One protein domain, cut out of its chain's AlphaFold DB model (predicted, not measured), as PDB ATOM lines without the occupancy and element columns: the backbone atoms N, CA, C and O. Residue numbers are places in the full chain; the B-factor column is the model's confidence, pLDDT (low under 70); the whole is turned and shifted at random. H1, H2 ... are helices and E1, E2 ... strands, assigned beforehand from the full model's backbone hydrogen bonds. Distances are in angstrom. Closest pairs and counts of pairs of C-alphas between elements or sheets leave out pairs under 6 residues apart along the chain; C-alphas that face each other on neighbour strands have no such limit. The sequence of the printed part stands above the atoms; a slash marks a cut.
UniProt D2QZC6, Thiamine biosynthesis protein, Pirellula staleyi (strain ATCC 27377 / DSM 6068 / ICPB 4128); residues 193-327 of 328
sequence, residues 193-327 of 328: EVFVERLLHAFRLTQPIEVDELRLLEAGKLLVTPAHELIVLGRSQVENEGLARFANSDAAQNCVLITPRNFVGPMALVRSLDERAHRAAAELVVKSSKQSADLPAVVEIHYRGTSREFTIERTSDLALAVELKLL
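Overview. This is residues 193 to 327 of the 328 residues of the protein "Thiamine biosynthesis protein" of Pirellula staleyi (strain ATCC 27377 / DSM 6068 / ICPB 4128) (UniProt D2QZC6). A strongly twisted sheet of six strands curls round one helix, H4; H3 and H1 are over its other face, with H2 packed between those two helices. A long tail after E6, residues 313 to 327, runs back from one edge strand of the sheet to the other, where residues 325 to 326 pair briefly with E1. The 135 printed residues hold four named helices and six named strands, in the order H1 H2 E1 E2 H3 E3 E4 H4 E5 E6; the class is mixed, and the sheet, E1 - E2 - E4 - E3 - E5 - E6, is antiparallel throughout. The whole is compact, with a radius of gyration of the C-alphas of 14.1 A and spans of 45 by 30 by 26 A.

Along the chain. Find C-alpha 193 at (39.924, 45.560, 135.564); from there H1 runs to residue 205, 18.7 A. H2 holds residues 211 to 218, E1 221 to 224 and E2 230 to 233. H3, residues 237 to 247, is 15.3 A long; E3, 255 to 260, is 16.9 A, and E4 is 268 to 271. Look at C-alpha 275, (35.372, 16.143, 143.118), for the start of H4, which runs 18.1 A to residue 287. E5, 297 to 303, and E6, 306 to 312, each measure 19.8 A; E6 ends at (22.239, 15.410, 138.201).

Arrangement. Across the sheet, look for N 223 and O 231, 2.8 A, in the hairpin E1 and E2; N 269 and O 232, 2.9 A, between E4 and E2; N 258 and O 268, 2.8 A, in the hairpin E3 and E4; N 302 and O 257, 2.8 A, between E5 and E3; and N 301 and O 308, 2.9 A, in the hairpin E5 and E6. Three layers, helices on both faces of a sheet, have H1 and H3 on one face and H4 on the other. The closest C-alphas of H4 and E3 are those of Ala 282 and Ile 258, 6.5 A. H3 has a height over the sheet of 8.8 A. E2, H3, E3 and E4, H4, E5 are split strand-helix-strand units, another strand between their two strands, with right-handed crossovers. H2 touches H3, closest at C-alphas 212 and 246, 6.9 A, and only grazes the sheet. H1 and H2, a helical hairpin, touch through residues 195 to 199 of H1, closest at C-alphas 198 and 217, 6.1 A. H3 and H4 are apart. Every O i to N i+4 pair is within hydrogen-bond range in H1, H3 and H4; H2 has 3 of 4.

Size, cuts and confidence. The farthest C-alphas, of Pro 208 and Asp 294, are 45.3 A apart. The printed part has no cut, and no link is long. Look for pLDDT under 70 at residues 291 to 294 and 315 to 318.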
ATOM      1  N   GLU A 193      39.898  45.997 134.164       83.69
ATOM      2  CA  GLU A 193      39.924  45.560 135.564       83.69
ATOM      3  C   GLU A 193      39.457  44.102 135.717       83.69
ATOM      4  O   GLU A 193      40.049  43.350 136.491       83.69
ATOM      5  N   VAL A 194      38.481  43.663 134.911       86.38
ATOM      6  CA  VAL A 194      37.989  42.276 134.909       86.38
ATOM      7  C   VAL A 194      39.080  41.326 134.432       86.38
ATOM      8  O   VAL A 194      39.338  40.290 135.049       86.38
ATOM      9  N   PHE A 195      39.756  41.666 133.335       87.38
ATOM     10  CA  PHE A 195      40.846  40.837 132.831       87.38
ATOM     11  C   PHE A 195      42.027  40.804 133.810       87.38
ATOM     12  O   PHE A 195      42.620  39.744 134.016       87.38
ATOM     13  N   VAL A 196      42.350  41.934 134.445       87.38
ATOM     14  CA  VAL A 196      43.402  42.003 135.467       87.38
ATOM     15  C   VAL A 196      43.055  41.123 136.671       87.38
ATOM     16  O   VAL A 196      43.915  40.353 137.100       87.38
ATOM     17  N   GLU A 197      41.814  41.130 137.170       88.50
ATOM     18  CA  GLU A 197      41.394  40.232 138.261       88.50
ATOM     19  C   GLU A 197      41.583  38.756 137.870       88.50
ATOM     20  O   GLU A 197      42.152  37.966 138.635       88.50
ATOM     21  N   ARG A 198      41.179  38.390 136.645       90.56
ATOM     22  CA  ARG A 198      41.342  37.036 136.090       90.56
ATOM     23  C   ARG A 198      42.802  36.614 135.998       90.56
ATOM     24  O   ARG A 198      43.162  35.525 136.447       90.56
ATOM     25  N   LEU A 199      43.644  37.488 135.458       88.81
ATOM     26  CA  LEU A 199      45.083  37.285 135.336       88.81
ATOM     27  C   LEU A 199      45.746  37.092 136.697       88.81
ATOM     28  O   LEU A 199      46.500  36.141 136.880       88.81
ATOM     29  N   LEU A 200      45.451  37.960 137.663       88.38
ATOM     30  CA  LEU A 200      46.030  37.882 139.001       88.38
ATOM     31  C   LEU A 200      45.579  36.625 139.746       88.38
ATOM     32  O   LEU A 200      46.362  36.044 140.495       88.38
ATOM     33  N   HIS A 201      44.341  36.174 139.531       89.75
ATOM     34  CA  HIS A 201      43.876  34.897 140.061       89.75
ATOM     35  C   HIS A 201      44.628  33.716 139.444       89.75
ATOM     36  O   HIS A 201      45.180  32.909 140.187       89.75
ATOM     37  N   ALA A 202      44.730  33.647 138.115       87.38
ATOM     38  CA  ALA A 202      45.485  32.593 137.439       87.38
ATOM     39  C   ALA A 202      46.959  32.563 137.876       87.38
ATOM     40  O   ALA A 202      47.502  31.498 138.161       87.38
ATOM     41  N   PHE A 203      47.569  33.739 138.040       86.44
ATOM     42  CA  PHE A 203      48.948  33.894 138.497       86.44
ATOM     43  C   PHE A 203      49.193  33.373 139.922       86.44
ATOM     44  O   PHE A 203      50.311  32.980 140.260       86.44
ATOM     45  N   ARG A 204      48.165  33.359 140.781       85.19
ATOM     46  CA  ARG A 204      48.245  32.740 142.116       85.19
ATOM     47  C   ARG A 204      48.190  31.217 142.057       85.19
ATOM     48  O   ARG A 204      48.767  30.573 142.923       85.19
ATOM     49  N   LEU A 205      47.505  30.658 141.061       81.62
ATOM     50  CA  LEU A 205      47.347  29.211 140.919       81.62
ATOM     51  C   LEU A 205      48.571  28.555 140.294       81.62
ATOM     52  O   LEU A 205      48.944  27.449 140.685       81.62
ATOM     53  N   THR A 206      49.185  29.185 139.295       77.00
ATOM     54  CA  THR A 206      50.318  28.595 138.575       77.00
ATOM     55  C   THR A 206      51.246  29.666 138.018       77.00
ATOM     56  O   THR A 206      50.814  30.730 137.576       77.00
ATOM     57  N   GLN A 207      52.550  29.380 138.082       78.19
ATOM     58  CA  GLN A 207      53.618  30.215 137.540       78.19
ATOM     59  C   GLN A 207      54.713  29.310 136.944       78.19
ATOM     60  O   GLN A 207      55.183  28.425 137.661       78.19
ATOM     61  N   PRO A 208      55.184  29.554 135.705       73.88
ATOM     62  CA  PRO A 208      54.671  30.541 134.747       73.88
ATOM     63  C   PRO A 208      53.243  30.205 134.290       73.88
ATOM     64  O   PRO A 208      52.821  29.060 134.390       73.88
ATOM     65  N   ILE A 209      52.499  31.215 133.829       78.88
ATOM     66  CA  ILE A 209      51.223  30.971 133.144       78.88
ATOM     67  C   ILE A 209      51.562  30.601 131.699       78.88
ATOM     68  O   ILE A 209      52.346  31.288 131.045       78.88
ATOM     69  N   GLU A 210      50.996  29.523 131.183       78.81
ATOM     70  CA  GLU A 210      51.240  29.142 129.791       78.81
ATOM     71  C   GLU A 210      50.434  30.026 128.825       78.81
ATOM     72  O   GLU A 210      49.368  30.551 129.152       78.81
ATOM     73  N   VAL A 211      50.913  30.190 127.588       77.25
ATOM     74  CA  VAL A 211      50.225  31.010 126.566       77.25
ATOM     75  C   VAL A 211      48.782  30.553 126.345       77.25
ATOM     76  O   VAL A 211      47.875  31.375 126.189       77.25
ATOM     77  N   ASP A 212      48.558  29.242 126.346       77.50
ATOM     78  CA  ASP A 212      47.223  28.678 126.179       77.50
ATOM     79  C   ASP A 212      46.327  28.920 127.401       77.50
ATOM     80  O   ASP A 212      45.118  29.073 127.241       77.50
ATOM     81  N   GLU A 213      46.898  29.077 128.597       79.69
ATOM     82  CA  GLU A 213      46.151  29.475 129.793       79.69
ATOM     83  C   GLU A 213      45.754  30.949 129.745       79.69
ATOM     84  O   GLU A 213      44.618  31.287 130.070       79.69
ATOM     85  N   LEU A 214      46.643  31.834 129.278       81.44
ATOM     86  CA  LEU A 214      46.306  33.248 129.086       81.44
ATOM     87  C   LEU A 214      45.128  33.421 128.116       81.44
ATOM     88  O   LEU A 214      44.280  34.288 128.325       81.44
ATOM     89  N   ARG A 215      45.023  32.560 127.094       79.19
ATOM     90  CA  ARG A 215      43.869  32.526 126.177       79.19
ATOM     91  C   ARG A 215      42.572  32.108 126.872       79.19
ATOM     92  O   ARG A 215      41.514  32.600 126.490       79.19
ATOM     93  N   LEU A 216      42.625  31.246 127.891       80.50
ATOM     94  CA  LEU A 216      41.433  30.883 128.669       80.50
ATOM     95  C   LEU A 216      40.866  32.075 129.439       80.50
ATOM     96  O   LEU A 216      39.653  32.177 129.584       80.50
ATOM     97  N   LEU A 217      41.722  32.989 129.904       84.56
ATOM     98  CA  LEU A 217      41.288  34.179 130.646       84.56
ATOM     99  C   LEU A 217      40.483  35.154 129.775       84.56
ATOM    100  O   LEU A 217      39.636  35.894 130.286       84.56
ATOM    101  N   GLU A 218      40.732  35.131 128.462       79.75
ATOM    102  CA  GLU A 218      39.980  35.889 127.457       79.75
ATOM    103  C   GLU A 218      38.604  35.254 127.160       79.75
ATOM    104  O   GLU A 218      37.708  35.930 126.652       79.75
ATOM    105  N   ALA A 219      38.406  33.973 127.494       74.25
ATOM    106  CA  ALA A 219      37.200  33.211 127.183       74.25
ATOM    107  C   ALA A 219      36.198  33.158 128.350       74.25
ATOM    108  O   ALA A 219      36.551  33.271 129.521       74.25
ATOM    109  N   GLY A 220      34.926  32.914 128.028       74.81
ATOM    110  CA  GLY A 220      33.964  32.354 128.973       74.81
ATOM    111  C   GLY A 220      33.505  33.249 130.127       74.81
ATOM    112  O   GLY A 220      33.721  34.466 130.177       74.81
ATOM    113  N   LYS A 221      32.811  32.598 131.065       88.88
ATOM    114  CA  LYS A 221      32.603  33.075 132.436       88.88
ATOM    115  C   LYS A 221      33.605  32.355 133.330       88.88
ATOM    116  O   LYS A 221      33.610  31.127 133.353       88.88
ATOM    117  N   LEU A 222      34.431  33.112 134.044       92.88
ATOM    118  CA  LEU A 222      35.366  32.562 135.019       92.88
ATOM    119  C   LEU A 222      34.714  32.635 136.389       92.88
ATOM    120  O   LEU A 222      34.284  33.704 136.815       92.88
ATOM    121  N   LEU A 223      34.616  31.495 137.054       93.38
ATOM    122  CA  LEU A 223      34.099  31.382 138.403       93.38
ATOM    123  C   LEU A 223      35.148  30.747 139.298       93.38
ATOM    124  O   LEU A 223      35.984  29.969 138.842       93.38
ATOM    125  N   VAL A 224      35.082  31.090 140.576       93.81
ATOM    126  CA  VAL A 224      36.034  30.650 141.584       93.81
ATOM    127  C   VAL A 224      35.287  30.021 142.750       93.81
ATOM    128  O   VAL A 224      34.293  30.578 143.223       93.81
ATOM    129  N   THR A 225      35.757  28.860 143.202       93.88
ATOM    130  CA  THR A 225      35.227  28.177 144.394       93.88
ATOM    131  C   THR A 225      35.763  28.817 145.686       93.88
ATOM    132  O   THR A 225      36.749  29.559 145.646       93.88
ATOM    133  N   PRO A 226      35.208  28.502 146.872       91.12
ATOM    134  CA  PRO A 226      35.750  28.990 148.143       91.12
ATOM    135  C   PRO A 226      37.175  28.485 148.426       91.12
ATOM    136  O   PRO A 226      37.908  29.109 149.187       91.12
ATOM    137  N   ALA A 227      37.586  27.383 147.787       91.38
ATOM    138  CA  ALA A 227      38.946  26.846 147.834       91.38
ATOM    139  C   ALA A 227      39.878  27.458 146.764       91.38
ATOM    140  O   ALA A 227      40.988  26.972 146.563       91.38
ATOM    141  N   HIS A 228      39.449  28.540 146.103       90.81
ATOM    142  CA  HIS A 228      40.169  29.256 145.047       90.81
ATOM    143  C   HIS A 228      40.398  28.467 143.751       90.81
ATOM    144  O   HIS A 228      41.290  28.803 142.979       90.81
ATOM    145  N   GLU A 229      39.586  27.456 143.465       92.69
ATOM    146  CA  GLU A 229      39.707  26.678 142.232       92.69
ATOM    147  C   GLU A 229      39.023  27.404 141.073       92.69
ATOM    148  O   GLU A 229      37.962  28.006 141.254       92.69
ATOM    149  N   LEU A 230      39.606  27.322 139.876       92.56
ATOM    150  CA  LEU A 230      39.098  28.018 138.695       92.56
ATOM    151  C   LEU A 230      38.150  27.127 137.883       92.56
ATOM    152  O   LEU A 230      38.516  26.025 137.476       92.56
ATOM    153  N   ILE A 231      36.964  27.649 137.575       94.38
ATOM    154  CA  ILE A 231      35.987  27.059 136.655       94.38
ATOM    155  C   ILE A 231      35.783  28.025 135.485       94.38
ATOM    156  O   ILE A 231      35.369  29.167 135.677       94.38
ATOM    157  N   VAL A 232      36.038  27.569 134.261       94.44
ATOM    158  CA  VAL A 232      35.814  28.330 133.025       94.44
ATOM    159  C   VAL A 232      34.616  27.742 132.295       94.44
ATOM    160  O   VAL A 232      34.683  26.620 131.803       94.44
ATOM    161  N   LEU A 233      33.521  28.495 132.204       94.81
ATOM    162  CA  LEU A 233      32.308  28.093 131.492       94.81
ATOM    163  C   LEU A 233      32.261  28.747 130.107       94.81
ATOM    164  O   LEU A 233      32.254  29.978 130.004       94.81
ATOM    165  N   GLY A 234      32.184  27.945 129.046       93.50
ATOM    166  CA  GLY A 234      32.064  28.453 127.680       93.50
ATOM    167  C   GLY A 234      30.712  29.128 127.421       93.50
ATOM    168  O   GLY A 234      29.672  28.704 127.923       93.50
ATOM    169  N   ARG A 235      30.711  30.209 126.635       90.50
ATOM    170  CA  ARG A 235      29.511  30.988 126.262       90.50
ATOM    171  C   ARG A 235      29.126  30.837 124.793       90.50
ATOM    172  O   ARG A 235      28.051  31.272 124.392       90.50
ATOM    173  N   SER A 236      30.004  30.253 123.988       90.88
ATOM    174  CA  SER A 236      29.786  30.003 122.567       90.88
ATOM    175  C   SER A 236      30.403  28.672 122.163       90.88
ATOM    176  O   SER A 236      31.239  28.119 122.879       90.88
ATOM    177  N   GLN A 237      30.021  28.171 120.990       90.31
ATOM    178  CA  GLN A 237      30.620  26.962 120.432       90.31
ATOM    179  C   GLN A 237      32.139  27.114 120.238       90.31
ATOM    180  O   GLN A 237      32.887  26.214 120.601       90.31
ATOM    181  N   VAL A 238      32.598  28.278 119.768       90.38
ATOM    182  CA  VAL A 238      34.030  28.567 119.582       90.38
ATOM    183  C   VAL A 238      34.786  28.519 120.913       90.38
ATOM    184  O   VAL A 238      35.885  27.969 120.985       90.38
ATOM    185  N   GLU A 239      34.200  29.062 121.985       91.56
ATOM    186  CA  GLU A 239      34.795  28.978 123.324       91.56
ATOM    187  C   GLU A 239      34.825  27.525 123.826       91.56
ATOM    188  O   GLU A 239      35.864  27.079 124.300       91.56
ATOM    189  N   ASN A 240      33.738  26.762 123.657       92.81
ATOM    190  CA  ASN A 240      33.669  25.342 124.032       92.81
ATOM    191  C   ASN A 240      34.738  24.495 123.318       92.81
ATOM    192  O   ASN A 240      35.433  23.704 123.955       92.81
ATOM    193  N   GLU A 241      34.919  24.694 122.011       91.50
ATOM    194  CA  GLU A 241      35.979  24.050 121.226       91.50
ATOM    195  C   GLU A 241      37.374  24.463 121.718       91.50
ATOM    196  O   GLU A 241      38.299  23.651 121.737       91.50
ATOM    197  N   GLY A 242      37.538  25.716 122.152       89.62
ATOM    198  CA  GLY A 242      38.746  26.194 122.825       89.62
ATOM    199  C   GLY A 242      39.034  25.457 124.132       89.62
ATOM    200  O   GLY A 242      40.156  24.989 124.319       89.62
ATOM    201  N   LEU A 243      38.024  25.289 124.995       92.12
ATOM    202  CA  LEU A 243      38.146  24.542 126.252       92.12
ATOM    203  C   LEU A 243      38.506  23.073 126.003       92.12
ATOM    204  O   LEU A 243      39.392  22.540 126.668       92.12
ATOM    205  N   ALA A 244      37.871  22.436 125.015       91.56
ATOM    206  CA  ALA A 244      38.165  21.057 124.636       91.56
ATOM    207  C   ALA A 244      39.607  20.890 124.140       91.56
ATOM    208  O   ALA A 244      40.298  19.953 124.537       91.56
ATOM    209  N   ARG A 245      40.083  21.804 123.285       90.06
ATOM    210  CA  ARG A 245      41.472  21.789 122.805       90.06
ATOM    211  C   ARG A 245      42.458  21.994 123.947       90.06
ATOM    212  O   ARG A 245      43.429  21.252 124.030       90.06
ATOM    213  N   PHE A 246      42.185  22.949 124.839       89.12
ATOM    214  CA  PHE A 246      43.030  23.187 126.004       89.12
ATOM    215  C   PHE A 246      43.117  21.942 126.890       89.12
ATOM    216  O   PHE A 246      44.219  21.523 127.214       89.12
ATOM    217  N   ALA A 247      41.986  21.308 127.219       90.75
ATOM    218  CA  ALA A 247      41.933  20.117 128.071       90.75
ATOM    219  C   ALA A 247      42.759  18.925 127.550       90.75
ATOM    220  O   ALA A 247      43.156  18.069 128.335       90.75
ATOM    221  N   ASN A 248      43.017  18.876 126.240       86.81
ATOM    222  CA  ASN A 248      43.828  17.845 125.588       86.81
ATOM    223  C   ASN A 248      45.296  18.260 125.378       86.81
ATOM    224  O   ASN A 248      46.056  17.508 124.776       86.81
ATOM    225  N   SER A 249      45.693  19.453 125.822       85.50
ATOM    226  CA  SER A 249      47.075  19.930 125.732       85.50
ATOM    227  C   SER A 249      47.911  19.481 126.931       85.50
ATOM    228  O   SER A 249      47.386  19.259 128.023       85.50
ATOM    229  N   ASP A 250      49.234  19.440 126.763       80.31
ATOM    230  CA  ASP A 250      50.172  19.144 127.857       80.31
ATOM    231  C   ASP A 250      50.112  20.185 128.994       80.31
ATOM    232  O   ASP A 250      50.453  19.885 130.142       80.31
ATOM    233  N   ALA A 251      49.628  21.397 128.694       76.62
ATOM    234  CA  ALA A 251      49.444  22.480 129.656       76.62
ATOM    235  C   ALA A 251      48.243  22.263 130.599       76.62
ATOM    236  O   ALA A 251      48.170  22.896 131.651       76.62
ATOM    237  N   ALA A 252      47.315  21.350 130.285       81.12
ATOM    238  CA  ALA A 252      46.120  21.071 131.091       81.12
ATOM    239  C   ALA A 252      46.398  20.201 132.331       81.12
ATOM    240  O   ALA A 252      45.662  19.261 132.653       81.12
ATOM    241  N   GLN A 253      47.463  20.515 133.068       80.19
ATOM    242  CA  GLN A 253      47.755  19.848 134.329       80.19
ATOM    243  C   GLN A 253      46.646  20.136 135.345       80.19
ATOM    244  O   GLN A 253      46.274  21.284 135.574       80.19
ATOM    245  N   ASN A 254      46.129  19.076 135.970       87.56
ATOM    246  CA  ASN A 254      45.044  19.150 136.955       87.56
ATOM    247  C   ASN A 254      43.765  19.824 136.426       87.56
ATOM    248  O   ASN A 254      42.990  20.374 137.207       87.56
ATOM    249  N   CYS A 255      43.544  19.770 135.110       91.56
ATOM    250  CA  CYS A 255      42.339  20.277 134.475       91.56
ATOM    251  C   CYS A 255      41.407  19.135 134.076       91.56
ATOM    252  O   CYS A 255      41.837  18.121 133.530       91.56
ATOM    253  N   VAL A 256      40.119  19.336 134.319       95.00
ATOM    254  CA  VAL A 256      39.040  18.407 133.999       95.00
ATOM    255  C   VAL A 256      38.036  19.115 133.104       95.00
ATOM    256  O   VAL A 256      37.650  20.250 133.378       95.00
ATOM    257  N   LEU A 257      37.614  18.462 132.027       96.69
ATOM    258  CA  LEU A 257      36.616  18.998 131.106       96.69
ATOM    259  C   LEU A 257      35.261  18.352 131.382       96.69
ATOM    260  O   LEU A 257      35.159  17.135 131.468       96.69
ATOM    261  N   ILE A 258      34.218  19.162 131.491       97.38
ATOM    262  CA  ILE A 258      32.847  18.713 131.710       97.38
ATOM    263  C   ILE A 258      32.021  19.037 130.473       97.38
ATOM    264  O   ILE A 258      31.943  20.196 130.050       97.38
ATOM    265  N   THR A 259      31.393  18.011 129.905       96.94
ATOM    266  CA  THR A 259      30.581  18.116 128.690       96.94
ATOM    267  C   THR A 259      29.159  17.625 128.925       96.94
ATOM    268  O   THR A 259      28.975  16.599 129.578       96.94
ATOM    269  N   PRO A 260      28.135  18.292 128.376       94.56
ATOM    270  CA  PRO A 260      26.771  17.778 128.434       94.56
ATOM    271  C   PRO A 260      26.631  16.517 127.562       94.56
ATOM    272  O   PRO A 260      27.173  16.471 126.458       94.56
ATOM    273  N   ARG A 261      25.912  15.492 128.045       94.00
ATOM    274  CA  ARG A 261      25.756  14.202 127.343       94.00
ATOM    275  C   ARG A 261      24.375  14.012 126.722       94.00
ATOM    276  O   ARG A 261      24.277  13.688 125.544       94.00
ATOM    277  N   ASN A 262      23.310  14.214 127.500       91.69
ATOM    278  CA  ASN A 262      21.918  14.032 127.058       91.69
ATOM    279  C   ASN A 262      21.165  15.365 126.882       91.69
ATOM    280  O   ASN A 262      19.931  15.399 126.913       91.69
ATOM    281  N   PHE A 263      21.900  16.471 126.724       90.81
ATOM    282  CA  PHE A 263      21.335  17.811 126.597       90.81
ATOM    283  C   PHE A 263      22.234  18.785 125.844       90.81
ATOM    284  O   PHE A 263      23.417  18.533 125.637       90.81
ATOM    285  N   VAL A 264      21.664  19.927 125.456       89.69
ATOM    286  CA  VAL A 264      22.407  21.034 124.844       89.69
ATOM    287  C   VAL A 264      22.756  22.054 125.924       89.69
ATOM    288  O   VAL A 264      21.867  22.660 126.527       89.69
ATOM    289  N   GLY A 265      24.050  22.255 126.160       91.06
ATOM    290  CA  GLY A 265      24.568  23.160 127.180       91.06
ATOM    291  C   GLY A 265      26.016  23.583 126.913       91.06
ATOM    292  O   GLY A 265      26.625  23.126 125.942       91.06
ATOM    293  N   PRO A 266      26.564  24.486 127.739       94.50
ATOM    294  CA  PRO A 266      27.965  24.879 127.652       94.50
ATOM    295  C   PRO A 266      28.904  23.754 128.106       94.50
ATOM    296  O   PRO A 266      28.488  22.830 128.800       94.50
ATOM    297  N   MET A 267      30.182  23.862 127.752       95.75
ATOM    298  CA  MET A 267      31.245  23.055 128.353       95.75
ATOM    299  C   MET A 267      31.893  23.839 129.493       95.75
ATOM    300  O   MET A 267      31.934  25.073 129.455       95.75
ATOM    301  N   ALA A 268      32.408  23.132 130.496       95.94
ATOM    302  CA  ALA A 268      33.183  23.736 131.573       95.94
ATOM    303  C   ALA A 268      34.567  23.098 131.671       95.94
ATOM    304  O   ALA A 268      34.695  21.881 131.607       95.94
ATOM    305  N   LEU A 269      35.596  23.916 131.860       94.88
ATOM    306  CA  LEU A 269      36.932  23.469 132.234       94.88
ATOM    307  C   LEU A 269      37.149  23.791 133.712       94.88
ATOM    308  O   LEU A 269      36.963  24.933 134.125       94.88
ATOM    309  N   VAL A 270      37.551  22.805 134.502       94.31
ATOM    310  CA  VAL A 270      37.797  22.944 135.939       94.31
ATOM    311  C   VAL A 270      39.271  22.709 136.210       94.31
ATOM    312  O   VAL A 270      39.771  21.625 135.930       94.31
ATOM    313  N   ARG A 271      39.963  23.692 136.785       90.75
ATOM    314  CA  ARG A 271      41.351  23.553 137.243       90.75
ATOM    315  C   ARG A 271      41.376  23.075 138.692       90.75
ATOM    316  O   ARG A 271      41.669  23.841 139.606       90.75
ATOM    317  N   SER A 272      41.004  21.819 138.888       91.31
ATOM    318  CA  SER A 272      41.102  21.116 140.163       91.31
ATOM    319  C   SER A 272      40.919  19.619 139.945       91.31
ATOM    320  O   SER A 272      40.270  19.193 138.987       91.31
ATOM    321  N   LEU A 273      41.455  18.817 140.865       92.12
ATOM    322  CA  LEU A 273      41.140  17.393 140.985       92.12
ATOM    323  C   LEU A 273      40.144  17.104 142.121       92.12
ATOM    324  O   LEU A 273      39.791  15.946 142.317       92.12
ATOM    325  N   ASP A 274      39.683  18.125 142.851       93.25
ATOM    326  CA  ASP A 274      38.645  17.967 143.870       93.25
ATOM    327  C   ASP A 274      37.290  17.676 143.208       93.25
ATOM    328  O   ASP A 274      36.769  18.447 142.394       93.25
ATOM    329  N   GLU A 275      36.684  16.558 143.601       92.44
ATOM    330  CA  GLU A 275      35.372  16.143 143.118       92.44
ATOM    331  C   GLU A 275      34.263  17.139 143.473       92.44
ATOM    332  O   GLU A 275      33.257  17.217 142.764       92.44
ATOM    333  N   ARG A 276      34.430  17.930 144.543       92.69
ATOM    334  CA  ARG A 276      33.483  18.992 144.912       92.69
ATOM    335  C   ARG A 276      33.443  20.088 143.852       92.69
ATOM    336  O   ARG A 276      32.354  20.529 143.481       92.69
ATOM    337  N   ALA A 277      34.600  20.477 143.318       93.69
ATOM    338  CA  ALA A 277      34.689  21.445 142.230       93.69
ATOM    339  C   ALA A 277      34.116  20.877 140.926       93.69
ATOM    340  O   ALA A 277      33.390  21.575 140.216       93.69
ATOM    341  N   HIS A 278      34.375  19.594 140.633       95.06
ATOM    342  CA  HIS A 278      33.784  18.924 139.466       95.06
ATOM    343  C   HIS A 278      32.260  18.902 139.549       95.06
ATOM    344  O   HIS A 278      31.589  19.246 138.578       95.06
ATOM    345  N   ARG A 279      31.710  18.549 140.718       93.81
ATOM    346  CA  ARG A 279      30.265  18.542 140.971       93.81
ATOM    347  C   ARG A 279      29.656  19.928 140.772       93.81
ATOM    348  O   ARG A 279      28.692  20.055 140.025       93.81
ATOM    349  N   ALA A 280      30.246  20.965 141.363       93.94
ATOM    350  CA  ALA A 280      29.734  22.327 141.223       93.94
ATOM    351  C   ALA A 280      29.784  22.835 139.775       93.94
ATOM    352  O   ALA A 280      28.856  23.495 139.311       93.94
ATOM    353  N   ALA A 281      30.836  22.498 139.025       94.88
ATOM    354  CA  ALA A 281      30.920  22.827 137.608       94.88
ATOM    355  C   ALA A 281      29.903  22.040 136.761       94.88
ATOM    356  O   ALA A 281      29.301  22.608 135.849       94.88
ATOM    357  N   ALA A 282      29.657  20.767 137.076       95.00
ATOM    358  CA  ALA A 282      28.620  19.964 136.434       95.00
ATOM    359  C   ALA A 282      27.218  20.554 136.662       95.00
ATOM    360  O   ALA A 282      26.466  20.757 135.708       95.00
ATOM    361  N   GLU A 283      26.892  20.912 137.903       92.94
ATOM    362  CA  GLU A 283      25.635  21.579 138.259       92.94
ATOM    363  C   GLU A 283      25.507  22.940 137.565       92.94
ATOM    364  O   GLU A 283      24.440  23.278 137.052       92.94
ATOM    365  N   LEU A 284      26.604  23.697 137.456       93.19
ATOM    366  CA  LEU A 284      26.642  24.956 136.713       93.19
ATOM    367  C   LEU A 284      26.357  24.758 135.215       93.19
ATOM    368  O   LEU A 284      25.606  25.547 134.633       93.19
ATOM    369  N   VAL A 285      26.923  23.721 134.588       94.19
ATOM    370  CA  VAL A 285      26.655  23.368 133.183       94.19
ATOM    371  C   VAL A 285      25.175  23.038 132.987       94.19
ATOM    372  O   VAL A 285      24.546  23.563 132.064       94.19
ATOM    373  N   VAL A 286      24.593  22.233 133.881       92.00
ATOM    374  CA  VAL A 286      23.165  21.883 133.852       92.00
ATOM    375  C   VAL A 286      22.292  23.124 134.033       92.00
ATOM    376  O   VAL A 286      21.381  23.349 133.234       92.00
ATOM    377  N   LYS A 287      22.590  23.972 135.021       89.38
ATOM    378  CA  LYS A 287      21.855  25.216 135.301       89.38
ATOM    379  C   LYS A 287      21.940  26.232 134.161       89.38
ATOM    380  O   LYS A 287      21.031  27.031 133.971       89.38
ATOM    381  N   SER A 288      23.021  26.190 133.386       89.31
ATOM    382  CA  SER A 288      23.253  27.076 132.240       89.31
ATOM    383  C   SER A 288      22.685  26.536 130.919       89.31
ATOM    384  O   SER A 288      22.903  27.135 129.865       89.31
ATOM    385  N   SER A 289      21.976  25.404 130.950       86.25
ATOM    386  CA  SER A 289      21.351  24.778 129.781       86.25
ATOM    387  C   SER A 289      19.875  25.162 129.619       86.25
ATOM    388  O   SER A 289      19.245  25.668 130.541       86.25
ATOM    389  N   LYS A 290      19.309  24.922 128.428       74.75
ATOM    390  CA  LYS A 290      17.929  25.316 128.071       74.75
ATOM    391  C   LYS A 290      16.888  24.184 128.159       74.75
ATOM    392  O   LYS A 290      15.811  24.314 127.587       74.75
ATOM    393  N   GLN A 291      17.199  23.050 128.782       69.44
ATOM    394  CA  GLN A 291      16.334  21.858 128.748       69.44
ATOM    395  C   GLN A 291      15.366  21.792 129.951       69.44
ATOM    396  O   GLN A 291      15.680  22.309 131.020       69.44
ATOM    397  N   SER A 292      14.199  21.151 129.762       60.31
ATOM    398  CA  SER A 292      13.138  20.992 130.781       60.31
ATOM    399  C   SER A 292      13.619  20.299 132.065       60.31
ATOM    400  O   SER A 292      14.554  19.492 132.035       60.31
ATOM    401  N   ALA A 293      12.954  20.605 133.182       63.44
ATOM    402  CA  ALA A 293      13.262  20.110 134.526       63.44
ATOM    403  C   ALA A 293      12.935  18.617 134.739       63.44
ATOM    404  O   ALA A 293      13.396  18.029 135.707       63.44
ATOM    405  N   ASP A 294      12.196  17.988 133.824       65.06
ATOM    406  CA  ASP A 294      11.573  16.675 134.065       65.06
ATOM    407  C   ASP A 294      12.458  15.462 133.726       65.06
ATOM    408  O   ASP A 294      12.006  14.321 133.813       65.06
ATOM    409  N   LEU A 295      13.712  15.680 133.313       74.38
ATOM    410  CA  LEU A 295      14.660  14.606 133.011       74.38
ATOM    411  C   LEU A 295      15.981  14.811 133.762       74.38
ATOM    412  O   LEU A 295      16.476  15.944 133.817       74.38
ATOM    413  N   PRO A 296      16.594  13.728 134.280       85.12
ATOM    414  CA  PRO A 296      17.928  13.807 134.849       85.12
ATOM    415  C   PRO A 296      18.922  14.251 133.772       85.12
ATOM    416  O   PRO A 296      18.936  13.735 132.648       85.12
ATOM    417  N   ALA A 297      19.758  15.223 134.119       90.44
ATOM    418  CA  ALA A 297      20.802  15.720 133.242       90.44
ATOM    419  C   ALA A 297      22.077  14.905 133.467       90.44
ATOM    420  O   ALA A 297      22.539  14.758 134.595       90.44
ATOM    421  N   VAL A 298      22.651  14.386 132.388       93.50
ATOM    422  CA  VAL A 298      23.897  13.619 132.416       93.50
ATOM    423  C   VAL A 298      24.992  14.479 131.811       93.50
ATOM    424  O   VAL A 298      24.866  14.963 130.681       93.50
ATOM    425  N   VAL A 299      26.069  14.665 132.566       95.38
ATOM    426  CA  VAL A 299      27.323  15.223 132.058       95.38
ATOM    427  C   VAL A 299      28.396  14.145 132.038       95.38
ATOM    428  O   VAL A 299      28.327  13.159 132.770       95.38
ATOM    429  N   GLU A 300      29.410  14.355 131.217       96.94
ATOM    430  CA  GLU A 300      30.608  13.534 131.166       96.94
ATOM    431  C   GLU A 300      31.799  14.358 131.661       96.94
ATOM    432  O   GLU A 300      31.986  15.506 131.255       96.94
ATOM    433  N   ILE A 301      32.565  13.779 132.584       96.50
ATOM    434  CA  ILE A 301      33.739  14.379 133.213       96.50
ATOM    435  C   ILE A 301      34.975  13.704 132.619       96.50
ATOM    436  O   ILE A 301      35.183  12.512 132.835       96.50
ATOM    437  N   HIS A 302      35.791  14.468 131.896       95.50
ATOM    438  CA  HIS A 302      36.960  14.000 131.153       95.50
ATOM    439  C   HIS A 302      38.260  14.418 131.840       95.50
ATOM    440  O   HIS A 302      38.477  15.602 132.110       95.50
ATOM    441  N   TYR A 303      39.158  13.458 132.059       92.50
ATOM    442  CA  TYR A 303      40.500  13.682 132.595       92.50
ATOM    443  C   TYR A 303      41.504  12.711 131.969       92.50
ATOM    444  O   TYR A 303      41.352  11.494 132.086       92.50
ATOM    445  N   ARG A 304      42.550  13.237 131.312       85.75
ATOM    446  CA  ARG A 304      43.667  12.453 130.734       85.75
ATOM    447  C   ARG A 304      43.224  11.220 129.924       85.75
ATOM    448  O   ARG A 304      43.756  10.128 130.098       85.75
ATOM    449  N   GLY A 305      42.228  11.393 129.055       83.50
ATOM    450  CA  GLY A 305      41.709  10.326 128.190       83.50
ATOM    451  C   GLY A 305      40.770   9.326 128.874       83.50
ATOM    452  O   GLY A 305      40.270   8.422 128.214       83.50
ATOM    453  N   THR A 306      40.500   9.490 130.170       89.50
ATOM    454  CA  THR A 306      39.434   8.770 130.875       89.50
ATOM    455  C   THR A 306      38.201   9.655 130.997       89.50
ATOM    456  O   THR A 306      38.329  10.873 131.154       89.50
ATOM    457  N   SER A 307      37.015   9.054 130.938       93.56
ATOM    458  CA  SER A 307      35.759   9.749 131.192       93.56
ATOM    459  C   SER A 307      34.886   8.990 132.187       93.56
ATOM    460  O   SER A 307      34.971   7.766 132.316       93.56
ATOM    461  N   ARG A 308      34.067   9.734 132.934       95.19
ATOM    462  CA  ARG A 308      33.024   9.183 133.805       95.19
ATOM    463  C   ARG A 308      31.738   9.982 133.666       95.19
ATOM    464  O   ARG A 308      31.777  11.207 133.550       95.19
ATOM    465  N   GLU A 309      30.608   9.291 133.710       95.62
ATOM    466  CA  GLU A 309      29.299   9.935 133.709       95.62
ATOM    467  C   GLU A 309      28.925  10.416 135.111       95.62
ATOM    468  O   GLU A 309      29.236   9.781 136.122       95.62
ATOM    469  N   PHE A 310      28.242  11.554 135.162       93.06
ATOM    470  CA  PHE A 310      27.706  12.120 136.385       93.06
ATOM    471  C   PHE A 310      26.277  12.604 136.146       93.06
ATOM    472  O   PHE A 310      26.026  13.473 135.304       93.06
ATOM    473  N   THR A 311      25.340  12.014 136.886       92.31
ATOM    474  CA  THR A 311      23.906  12.283 136.761       92.31
ATOM    475  C   THR A 311      23.466  13.290 137.813       92.31
ATOM    476  O   THR A 311      23.722  13.110 139.002       92.31
ATOM    477  N   ILE A 312      22.779  14.339 137.368       88.88
ATOM    478  CA  ILE A 312      22.239  15.410 138.201       88.88
ATOM    479  C   ILE A 312      20.719  15.405 138.070       88.88
ATOM    480  O   ILE A 312      20.172  15.542 136.973       88.88
ATOM    481  N   GLU A 313      20.034  15.281 139.202       84.19
ATOM    482  CA  GLU A 313      18.591  15.486 139.268       84.19
ATOM    483  C   GLU A 313      18.282  16.979 139.116       84.19
ATOM    484  O   GLU A 313      18.821  17.819 139.839       84.19
ATOM    485  N   ARG A 314      17.428  17.331 138.149       72.94
ATOM    486  CA  ARG A 314      16.972  18.711 137.987       72.94
ATOM    487  C   ARG A 314      15.807  18.974 138.928       72.94
ATOM    488  O   ARG A 314      14.693  18.528 138.689       72.94
ATOM    489  N   THR A 315      16.057  19.752 139.967       68.94
ATOM    490  CA  THR A 315      15.003  20.386 140.761       68.94
ATOM    491  C   THR A 315      14.900  21.863 140.378       68.94
ATOM    492  O   THR A 315      15.867  22.460 139.897       68.94
ATOM    493  N   SER A 316      13.727  22.474 140.573       61.53
ATOM    494  CA  SER A 316      13.521  23.918 140.358       61.53
ATOM    495  C   SER A 316      14.500  24.781 141.165       61.53
ATOM    496  O   SER A 316      14.865  25.867 140.721       61.53
ATOM    497  N   ASP A 317      14.983  24.249 142.291       61.94
ATOM    498  CA  ASP A 317      15.911  24.888 143.222       61.94
ATOM    499  C   ASP A 317      17.299  24.231 143.206       61.94
ATOM    500  O   ASP A 317      17.916  24.076 144.260       61.94
ATOM    501  N   LEU A 318      17.803  23.818 142.034       69.75
ATOM    502  CA  LEU A 318      19.151  23.250 141.927       69.75
ATOM    503  C   LEU A 318      20.195  24.240 142.484       69.75
ATOM    504  O   LEU A 318      20.594  25.223 141.835       69.75
ATOM    505  N   ALA A 319      20.613  23.963 143.717       73.94
ATOM    506  CA  ALA A 319      21.667  24.658 144.426       73.94
ATOM    507  C   ALA A 319      23.013  24.075 144.006       73.94
ATOM    508  O   ALA A 319      23.142  22.872 143.788       73.94
ATOM    509  N   LEU A 320      24.012  24.946 143.887       79.88
ATOM    510  CA  LEU A 320      25.375  24.508 143.624       79.88
ATOM    511  C   LEU A 320      25.965  23.916 144.909       79.88
ATOM    512  O   LEU A 320      25.769  24.467 145.992       79.88
ATOM    513  N   ALA A 321      26.728  22.834 144.778       75.81
ATOM    514  CA  ALA A 321      27.405  22.152 145.875       75.81
ATOM    515  C   ALA A 321      28.413  23.051 146.606       75.81
ATOM    516  O   ALA A 321      28.710  22.822 147.779       75.81
ATOM    517  N   VAL A 322      28.932  24.075 145.921       83.25
ATOM    518  CA  VAL A 322      29.710  25.159 146.523       83.25
ATOM    519  C   VAL A 322      29.272  26.512 145.967       83.25
ATOM    520  O   VAL A 322      28.825  26.618 144.824       83.25
ATOM    521  N   GLU A 323      29.433  27.558 146.775       87.69
ATOM    522  CA  GLU A 323      29.231  28.934 146.331       87.69
ATOM    523  C   GLU A 323      30.296  29.312 145.295       87.69
ATOM    524  O   GLU A 323      31.493  29.149 145.530       87.69
ATOM    525  N   LEU A 324      29.862  29.806 144.136       90.44
ATOM    526  CA  LEU A 324      30.757  30.228 143.066       90.44
ATOM    527  C   LEU A 324      30.777  31.751 142.978       90.44
ATOM    528  O   LEU A 324      29.750  32.376 142.712       90.44
ATOM    529  N   LYS A 325      31.961  32.345 143.137       92.00
ATOM    530  CA  LYS A 325      32.176  33.775 142.900       92.00
ATOM    531  C   LYS A 325      32.508  33.996 141.427       92.00
ATOM    532  O   LYS A 325      33.419  33.357 140.905       92.00
ATOM    533  N   LEU A 326      31.812  34.916 140.759       90.75
ATOM    534  CA  LEU A 326      32.216  35.378 139.430       90.75
ATOM    535  C   LEU A 326      33.531  36.169 139.530       90.75
ATOM    536  O   LEU A 326      33.704  36.985 140.436       90.75
ATOM    537  N   LEU A 327      34.452  35.898 138.610       85.81
ATOM    538  CA  LEU A 327      35.729  36.588 138.483       85.81
ATOM    539  C   LEU A 327      35.619  37.640 137.370       85.81
ATOM    540  O   LEU A 327      35.736  37.317 136.174       85.81
TER     541      LEU A 327